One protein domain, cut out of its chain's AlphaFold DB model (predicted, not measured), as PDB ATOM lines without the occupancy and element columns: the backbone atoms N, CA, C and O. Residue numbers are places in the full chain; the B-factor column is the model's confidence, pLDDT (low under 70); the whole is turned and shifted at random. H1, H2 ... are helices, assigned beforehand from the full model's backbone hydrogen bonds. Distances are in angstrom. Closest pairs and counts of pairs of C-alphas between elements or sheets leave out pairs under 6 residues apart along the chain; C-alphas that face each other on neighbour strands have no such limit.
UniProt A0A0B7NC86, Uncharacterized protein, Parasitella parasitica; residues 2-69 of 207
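Overview. This is residues 2 to 69 of the 207 residues of an uncharacterized protein of Parasitella parasitica (UniProt A0A0B7NC86). The longest helix, H1, sticks out with residues 2 to 16 as an arm from a small body, where H2 and H3 lie side by side as a helical hairpin. The 68 printed residues, with three named helices in the order H1, H2, H3 and no named strand, are all helix in class. The whole is loose, radius of gyration of the C-alphas 14.0 A, spanning 40 by 27 by 23 A.

Arrangement. H1, residues 2 to 20, is only just apart from H2, residues 31 to 47, at 8.0 A between closest C-alphas, and from H3, residues 52 to 62, at 8.4 A. H2 and H3 touch, closest at the C-alphas of Gly 41 and Phe 62, 5.6 A. This hairpin has a shallow tilt of 11 degrees, opposite ways. Every O i to N i+4 pair is within hydrogen-bond range in H2 and H3, 10 of 15 in H1.

Along the chain. H1 measures 28.3 A from C-alpha 2 at (1.845, -5.126, 49.420), H2 24.4 A, and H3 15.2 A to C-alpha 62 at (22.802, -15.336, 24.097).

Size, cuts and confidence. The C-alphas of Ser 3 and Thr 53 are farthest apart, 40.3 A. The printed part has no cut and no long link. Model confidence is under 70 at residues 2 to 5, 12, 14 to 23 and 64 to 69.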
ATOM      1  N   GLN A   2       1.198  -4.018  50.144       54.38
ATOM      2  CA  GLN A   2       1.845  -5.126  49.420       54.38
ATOM      3  C   GLN A   2       1.399  -5.297  47.951       54.38
ATOM      4  O   GLN A   2       2.227  -5.598  47.105       54.38
ATOM      5  N   SER A   3       0.135  -5.016  47.606       65.88
ATOM      6  CA  SER A   3      -0.393  -5.234  46.242       65.88
ATOM      7  C   SER A   3       0.312  -4.409  45.143       65.88
ATOM      8  O   SER A   3       0.501  -4.887  44.029       65.88
ATOM      9  N   LYS A   4       0.809  -3.201  45.461       65.00
ATOM     10  CA  LYS A   4       1.519  -2.354  44.482       65.00
ATOM     11  C   LYS A   4       2.913  -2.885  44.120       65.00
ATOM     12  O   LYS A   4       3.356  -2.682  42.995       65.00
ATOM     13  N   ALA A   5       3.582  -3.581  45.042       65.44
ATOM     14  CA  ALA A   5       4.910  -4.145  44.798       65.44
ATOM     15  C   ALA A   5       4.852  -5.345  43.836       65.44
ATOM     16  O   ALA A   5       5.700  -5.463  42.956       65.44
ATOM     17  N   TYR A   6       3.815  -6.185  43.935       70.31
ATOM     18  CA  TYR A   6       3.658  -7.345  43.052       70.31
ATOM     19  C   TYR A   6       3.436  -6.956  41.589       70.31
ATOM     20  O   TYR A   6       4.005  -7.590  40.707       70.31
ATOM     21  N   ILE A   7       2.674  -5.889  41.324       72.62
ATOM     22  CA  ILE A   7       2.410  -5.425  39.952       72.62
ATOM     23  C   ILE A   7       3.693  -4.908  39.287       72.62
ATOM     24  O   ILE A   7       3.943  -5.218  38.127       72.62
ATOM     25  N   ALA A   8       4.538  -4.175  40.022       70.19
ATOM     26  CA  ALA A   8       5.807  -3.677  39.490       70.19
ATOM     27  C   ALA A   8       6.788  -4.817  39.161       70.19
ATOM     28  O   ALA A   8       7.435  -4.788  38.115       70.19
ATOM     29  N   VAL A   9       6.857  -5.846  40.012       72.88
ATOM     30  CA  VAL A   9       7.707  -7.026  39.776       72.88
ATOM     31  C   VAL A   9       7.201  -7.844  38.588       72.88
ATOM     32  O   VAL A   9       8.000  -8.243  37.746       72.88
ATOM     33  N   PHE A  10       5.887  -8.050  38.470       71.94
ATOM     34  CA  PHE A  10       5.308  -8.765  37.328       71.94
ATOM     35  C   PHE A  10       5.529  -8.019  36.007       71.94
ATOM     36  O   PHE A  10       5.888  -8.640  35.012       71.94
ATOM     37  N   ALA A  11       5.371  -6.692  35.997       70.38
ATOM     38  CA  ALA A  11       5.623  -5.879  34.809       70.38
ATOM     39  C   ALA A  11       7.100  -5.924  34.380       70.38
ATOM     40  O   ALA A  11       7.385  -6.071  33.194       70.38
ATOM     41  N   ALA A  12       8.034  -5.866  35.337       68.31
ATOM     42  CA  ALA A  12       9.462  -6.002  35.054       68.31
ATOM     43  C   ALA A  12       9.811  -7.399  34.511       68.31
ATOM     44  O   ALA A  12      10.578  -7.507  33.559       68.31
ATOM     45  N   LEU A  13       9.208  -8.458  35.062       70.69
ATOM     46  CA  LEU A  13       9.421  -9.831  34.600       70.69
ATOM     47  C   LEU A  13       8.938 -10.025  33.154       70.69
ATOM     48  O   LEU A  13       9.649 -10.615  32.348       70.69
ATOM     49  N   ILE A  14       7.762  -9.490  32.811       66.31
ATOM     50  CA  ILE A  14       7.215  -9.556  31.445       66.31
ATOM     51  C   ILE A  14       8.115  -8.797  30.461       66.31
ATOM     52  O   ILE A  14       8.343  -9.272  29.352       66.31
ATOM     53  N   TYR A  15       8.671  -7.655  30.873       65.94
ATOM     54  CA  TYR A  15       9.587  -6.885  30.031       65.94
ATOM     55  C   TYR A  15      10.916  -7.616  29.791       65.94
ATOM     56  O   TYR A  15      11.459  -7.548  28.694       65.94
ATOM     57  N   LEU A  16      11.412  -8.356  30.790       63.12
ATOM     58  CA  LEU A  16      12.587  -9.220  30.651       63.12
ATOM     59  C   LEU A  16      12.321 -10.409  29.719       63.12
ATOM     60  O   LEU A  16      13.145 -10.699  28.861       63.12
ATOM     61  N   LEU A  17      11.163 -11.063  29.843       60.06
ATOM     62  CA  LEU A  17      10.790 -12.210  29.005       60.06
ATOM     63  C   LEU A  17      10.670 -11.831  27.520       60.06
ATOM     64  O   LEU A  17      11.070 -12.607  26.661       60.06
ATOM     65  N   ALA A  18      10.187 -10.621  27.218       60.53
ATOM     66  CA  ALA A  18      10.059 -10.141  25.842       60.53
ATOM     67  C   ALA A  18      11.409  -9.914  25.133       60.53
ATOM     68  O   ALA A  18      11.456  -9.943  23.908       60.53
ATOM     69  N   GLN A  19      12.503  -9.693  25.872       56.75
ATOM     70  CA  GLN A  19      13.833  -9.515  25.270       56.75
ATOM     71  C   GLN A  19      14.564 -10.838  25.022       56.75
ATOM     72  O   GLN A  19      15.438 -10.907  24.163       56.75
ATOM     73  N   VAL A  20      14.174 -11.903  25.725       57.81
ATOM     74  CA  VAL A  20      14.747 -13.246  25.541       57.81
ATOM     75  C   VAL A  20      14.267 -13.886  24.228       57.81
ATOM     76  O   VAL A  20      14.994 -14.675  23.632       57.81
ATOM     77  N   ASP A  21      13.091 -13.498  23.728       56.66
ATOM     78  CA  ASP A  21      12.487 -14.051  22.502       56.66
ATOM     79  C   ASP A  21      13.261 -13.699  21.221       56.66
ATOM     80  O   ASP A  21      13.265 -14.449  20.253       56.66
ATOM     81  N   ALA A  22      13.976 -12.572  21.209       56.06
ATOM     82  CA  ALA A  22      14.853 -12.231  20.089       56.06
ATOM     83  C   ALA A  22      16.188 -13.000  20.139       56.06
ATOM     84  O   ALA A  22      16.875 -13.107  19.123       56.06
ATOM     85  N   ALA A  23      16.562 -13.490  21.327       66.88
ATOM     86  CA  ALA A  23      17.850 -14.097  21.666       66.88
ATOM     87  C   ALA A  23      17.957 -15.529  21.254       66.88
ATOM     88  O   ALA A  23      18.801 -15.965  20.474       66.88
ATOM     89  N   CYS A  24      17.017 -16.244  21.813       74.06
ATOM     90  CA  CYS A  24      16.748 -17.595  21.505       74.06
ATOM     91  C   CYS A  24      15.956 -17.454  20.216       74.06
ATOM     92  O   CYS A  24      14.855 -16.921  20.263       74.06
ATOM     93  N   THR A  25      16.519 -17.829  19.063       82.81
ATOM     94  CA  THR A  25      15.808 -17.859  17.766       82.81
ATOM     95  C   THR A  25      14.722 -18.947  17.791       82.81
ATOM     96  O   THR A  25      14.697 -19.876  16.988       82.81
ATOM     97  N   CYS A  26      13.871 -18.870  18.800       82.00
ATOM     98  CA  CYS A  26      12.914 -19.835  19.269       82.00
ATOM     99  C   CYS A  26      11.542 -19.206  19.106       82.00
ATOM    100  O   CYS A  26      11.368 -18.007  19.302       82.00
ATOM    101  N   ASP A  27      10.554 -20.024  18.771       84.62
ATOM    102  CA  ASP A  27       9.175 -19.570  18.842       84.62
ATOM    103  C   ASP A  27       8.801 -19.344  20.321       84.62
ATOM    104  O   ASP A  27       9.142 -20.194  21.150       84.62
ATOM    105  N   PRO A  28       8.063 -18.277  20.677       75.00
ATOM    106  CA  PRO A  28       7.605 -18.044  22.052       75.00
ATOM    107  C   PRO A  28       6.766 -19.200  22.615       75.00
ATOM    108  O   PRO A  28       6.597 -19.327  23.831       75.00
ATOM    109  N   SER A  29       6.216 -20.052  21.745       80.44
ATOM    110  CA  SER A  29       5.474 -21.255  22.129       80.44
ATOM    111  C   SER A  29       6.390 -22.456  22.413       80.44
ATOM    112  O   SER A  29       5.952 -23.418  23.051       80.44
ATOM    113  N   ASP A  30       7.652 -22.429  21.971       87.50
ATOM    114  CA  ASP A  30       8.625 -23.508  22.150       87.50
ATOM    115  C   ASP A  30       9.387 -23.361  23.474       87.50
ATOM    116  O   ASP A  30      10.532 -22.912  23.565       87.50
ATOM    117  N   SER A  31       8.713 -23.777  24.546       83.38
ATOM    118  CA  SER A  31       9.272 -23.752  25.903       83.38
ATOM    119  C   SER A  31      10.574 -24.549  26.068       83.38
ATOM    120  O   SER A  31      11.357 -24.229  26.960       83.38
ATOM    121  N   VAL A  32      10.827 -25.559  25.227       89.38
ATOM    122  CA  VAL A  32      12.051 -26.374  25.289       89.38
ATOM    123  C   VAL A  32      13.217 -25.575  24.727       89.38
ATOM    124  O   VAL A  32      14.266 -25.495  25.364       89.38
ATOM    125  N   CYS A  33      13.010 -24.922  23.584       87.38
ATOM    126  CA  CYS A  33      13.992 -24.041  22.965       87.38
ATOM    127  C   CYS A  33      14.365 -22.873  23.896       87.38
ATOM    128  O   CYS A  33      15.550 -22.627  24.132       87.38
ATOM    129  N   LEU A  34      13.375 -22.223  24.526       83.44
ATOM    130  CA  LEU A  34      13.630 -21.169  25.520       83.44
ATOM    131  C   LEU A  34      14.408 -21.688  26.737       83.44
ATOM    132  O   LEU A  34      15.352 -21.042  27.195       83.44
ATOM    133  N   GLN A  35      14.023 -22.845  27.279       84.38
ATOM    134  CA  GLN A  35      14.684 -23.404  28.457       84.38
ATOM    135  C   GLN A  35      16.138 -23.786  28.156       84.38
ATOM    136  O   GLN A  35      17.019 -23.512  28.972       84.38
ATOM    137  N   GLN A  36      16.388 -24.355  26.976       88.88
ATOM    138  CA  GLN A  36      17.727 -24.686  26.500       88.88
ATOM    139  C   GLN A  36      18.583 -23.426  26.365       88.88
ATOM    140  O   GLN A  36      19.662 -23.359  26.938       88.88
ATOM    141  N   CYS A  37      18.065 -22.393  25.703       87.12
ATOM    142  CA  CYS A  37      18.769 -21.130  25.509       87.12
ATOM    143  C   CYS A  37      19.154 -20.444  26.834       87.12
ATOM    144  O   CYS A  37      20.295 -20.016  27.006       87.12
ATOM    145  N   VAL A  38      18.242 -20.400  27.813       87.56
ATOM    146  CA  VAL A  38      18.550 -19.870  29.153       87.56
ATOM    147  C   VAL A  38      19.604 -20.728  29.858       87.56
ATOM    148  O   VAL A  38      20.490 -20.195  30.528       87.56
ATOM    149  N   SER A  39      19.522 -22.052  29.714       89.12
ATOM    150  CA  SER A  39      20.486 -22.974  30.315       89.12
ATOM    151  C   SER A  39      21.881 -22.831  29.700       89.12
ATOM    152  O   SER A  39      22.868 -22.827  30.437       89.12
ATOM    153  N   ASP A  40      21.975 -22.673  28.381       90.25
ATOM    154  CA  ASP A  40      23.225 -22.428  27.659       90.25
ATOM    155  C   ASP A  40      23.818 -21.055  28.010       90.25
ATOM    156  O   ASP A  40      25.008 -20.964  28.320       90.25
ATOM    157  N   GLY A  41      22.990 -20.007  28.093       89.19
ATOM    158  CA  GLY A  41      23.430 -18.682  28.540       89.19
ATOM    159  C   GLY A  41      24.011 -18.698  29.959       89.19
ATOM    160  O   GLY A  41      25.060 -18.104  30.215       89.19
ATOM    161  N   GLN A  42      23.390 -19.443  30.880       86.19
ATOM    162  CA  GLN A  42      23.933 -19.637  32.230       86.19
ATOM    163  C   GLN A  42      25.231 -20.447  32.225       86.19
ATOM    164  O   GLN A  42      26.176 -20.095  32.930       86.19
ATOM    165  N   GLY A  43      25.306 -21.502  31.411       92.94
ATOM    166  CA  GLY A  43      26.532 -22.283  31.247       92.94
ATOM    167  C   GLY A  43      27.690 -21.436  30.721       92.94
ATOM    168  O   GLY A  43      28.821 -21.577  31.181       92.94
ATOM    169  N   CYS A  44      27.405 -20.518  29.805       91.88
ATOM    170  CA  CYS A  44      28.374 -19.581  29.263       91.88
ATOM    171  C   CYS A  44      28.873 -18.579  30.328       91.88
ATOM    172  O   CYS A  44      30.082 -18.409  30.487       91.88
ATOM    173  N   ILE A  45      27.977 -18.016  31.150       90.25
ATOM    174  CA  ILE A  45      28.334 -17.155  32.297       90.25
ATOM    175  C   ILE A  45      29.237 -17.888  33.296       90.25
ATOM    176  O   ILE A  45      30.231 -17.323  33.760       90.25
ATOM    177  N   ASP A  46      28.914 -19.141  33.619       94.06
ATOM    178  CA  ASP A  46      29.670 -19.946  34.585       94.06
ATOM    179  C   ASP A  46      31.109 -20.212  34.104       94.06
ATOM    180  O   ASP A  46      32.045 -20.274  34.901       94.06
ATOM    181  N   LYS A  47      31.323 -20.282  32.782       94.56
ATOM    182  CA  LYS A  47      32.653 -20.452  32.175       94.56
ATOM    183  C   LYS A  47      33.503 -19.185  32.183       94.56
ATOM    184  O   LYS A  47      34.723 -19.299  32.083       94.56
ATOM    185  N   CYS A  48      32.897 -18.008  32.319       93.00
ATOM    186  CA  CYS A  48      33.604 -16.737  32.188       93.00
ATOM    187  C   CYS A  48      34.349 -16.273  33.448       93.00
ATOM    188  O   CYS A  48      35.119 -15.332  33.331       93.00
ATOM    189  N   VAL A  49      34.137 -16.888  34.621       91.56
ATOM    190  CA  VAL A  49      34.746 -16.584  35.945       91.56
ATOM    191  C   VAL A  49      35.680 -15.354  35.982       91.56
ATOM    192  O   VAL A  49      36.905 -15.465  35.944       91.56
ATOM    193  N   GLY A  50      35.084 -14.162  36.100       86.69
ATOM    194  CA  GLY A  50      35.802 -12.890  36.283       86.69
ATOM    195  C   GLY A  50      36.307 -12.192  35.011       86.69
ATOM    196  O   GLY A  50      36.786 -11.061  35.102       86.69
ATOM    197  N   ASP A  51      36.168 -12.796  33.832       94.38
ATOM    198  CA  ASP A  51      36.534 -12.192  32.551       94.38
ATOM    199  C   ASP A  51      35.368 -11.374  31.972       94.38
ATOM    200  O   ASP A  51      34.386 -11.906  31.449       94.38
ATOM    201  N   ASN A  52      35.482 -10.046  32.060       88.88
ATOM    202  CA  ASN A  52      34.464  -9.115  31.561       88.88
ATOM    203  C   ASN A  52      34.250  -9.203  30.041       88.88
ATOM    204  O   ASN A  52      33.142  -8.955  29.570       88.88
ATOM    205  N   THR A  53      35.277  -9.570  29.272       92.62
ATOM    206  CA  THR A  53      35.174  -9.700  27.810       92.62
ATOM    207  C   THR A  53      34.402 -10.963  27.448       92.62
ATOM    208  O   THR A  53      33.554 -10.944  26.556       92.62
ATOM    209  N   CYS A  54      34.649 -12.051  28.179       92.00
ATOM    210  CA  CYS A  54      33.882 -13.283  28.086       92.00
ATOM    211  C   CYS A  54      32.414 -13.033  28.445       92.00
ATOM    212  O   CYS A  54      31.542 -13.403  27.668       92.00
ATOM    213  N   TYR A  55      32.129 -12.324  29.547       89.50
ATOM    214  CA  TYR A  55      30.757 -11.944  29.907       89.50
ATOM    215  C   TYR A  55      30.071 -11.114  28.820       89.50
ATOM    216  O   TYR A  55      28.919 -11.381  28.489       89.50
ATOM    217  N   ALA A  56      30.764 -10.126  28.251       84.94
ATOM    218  CA  ALA A  56      30.205  -9.277  27.204       84.94
ATOM    219  C   ALA A  56      29.874 -10.066  25.926       84.94
ATOM    220  O   ALA A  56      28.791  -9.880  25.376       84.94
ATOM    221  N   ASN A  57      30.758 -10.976  25.495       86.94
ATOM    222  CA  ASN A  57      30.472 -11.880  24.374       86.94
ATOM    223  C   ASN A  57      29.327 -12.835  24.706       86.94
ATOM    224  O   ASN A  57      28.414 -12.998  23.912       86.94
ATOM    225  N   CYS A  58      29.318 -13.394  25.914       88.50
ATOM    226  CA  CYS A  58      28.262 -14.284  26.369       88.50
ATOM    227  C   CYS A  58      26.881 -13.617  26.336       88.50
ATOM    228  O   CYS A  58      25.896 -14.199  25.886       88.50
ATOM    229  N   ILE A  59      26.807 -12.362  26.781       83.31
ATOM    230  CA  ILE A  59      25.585 -11.567  26.686       83.31
ATOM    231  C   ILE A  59      25.283 -11.249  25.216       83.31
ATOM    232  O   ILE A  59      24.136 -11.366  24.823       83.31
ATOM    233  N   GLN A  60      26.258 -10.910  24.370       83.38
ATOM    234  CA  GLN A  60      25.977 -10.662  22.948       83.38
ATOM    235  C   GLN A  60      25.432 -11.888  22.203       83.38
ATOM    236  O   GLN A  60      24.474 -11.741  21.445       83.38
ATOM    237  N   ASP A  61      26.020 -13.066  22.413       82.44
ATOM    238  CA  ASP A  61      25.647 -14.299  21.713       82.44
ATOM    239  C   ASP A  61      24.304 -14.864  22.199       82.44
ATOM    240  O   ASP A  61      23.536 -15.398  21.402       82.44
ATOM    241  N   PHE A  62      23.997 -14.733  23.495       82.06
ATOM    242  CA  PHE A  62      22.802 -15.336  24.097       82.06
ATOM    243  C   PHE A  62      21.711 -14.325  24.490       82.06
ATOM    244  O   PHE A  62      20.652 -14.756  24.943       82.06
ATOM    245  N   TRP A  63      21.953 -13.009  24.379       75.38
ATOM    246  CA  TRP A  63      21.043 -11.912  24.778       75.38
ATOM    247  C   TRP A  63      21.143 -10.688  23.818       75.38
ATOM    248  O   TRP A  63      21.847  -9.709  24.085       75.38
ATOM    249  N   PRO A  64      20.406 -10.656  22.701       60.31
ATOM    250  CA  PRO A  64      20.299  -9.534  21.798       60.31
ATOM    251  C   PRO A  64      19.489  -8.415  22.439       60.31
ATOM    252  O   PRO A  64      18.673  -8.608  23.337       60.31
ATOM    253  N   GLY A  65      19.745  -7.207  21.953       60.00
ATOM    254  CA  GLY A  65      19.251  -5.972  22.559       60.00
ATOM    255  C   GLY A  65      20.277  -5.292  23.468       60.00
ATOM    256  O   GLY A  65      20.102  -4.122  23.787       60.00
ATOM    257  N   GLN A  66      21.383  -5.965  23.811       56.78
ATOM    258  CA  GLN A  66      22.521  -5.365  24.529       56.78
ATOM    259  C   GLN A  66      23.672  -4.913  23.621       56.78
ATOM    260  O   GLN A  66      24.671  -4.373  24.100       56.78
ATOM    261  N   THR A  67      23.540  -5.081  22.304       52.06
ATOM    262  CA  THR A  67      24.581  -4.737  21.322       52.06
ATOM    263  C   THR A  67      24.936  -3.238  21.307       52.06
ATOM    264  O   THR A  67      25.951  -2.861  20.735       52.06
ATOM    265  N   GLU A  68      24.171  -2.375  21.982       48.44
ATOM    266  CA  GLU A  68      24.282  -0.913  21.857       48.44
ATOM    267  C   GLU A  68      24.934  -0.198  23.063       48.44
ATOM    268  O   GLU A  68      25.052   1.024  23.043       48.44
ATOM    269  N   ALA A  69      25.383  -0.898  24.116       49.00
ATOM    270  CA  ALA A  69      25.938  -0.224  25.308       49.00
ATOM    271  C   ALA A  69      27.462  -0.344  25.490       49.00
ATOM    272  O   ALA A  69      28.031   0.332  26.349       49.00
TER     273      ALA A  69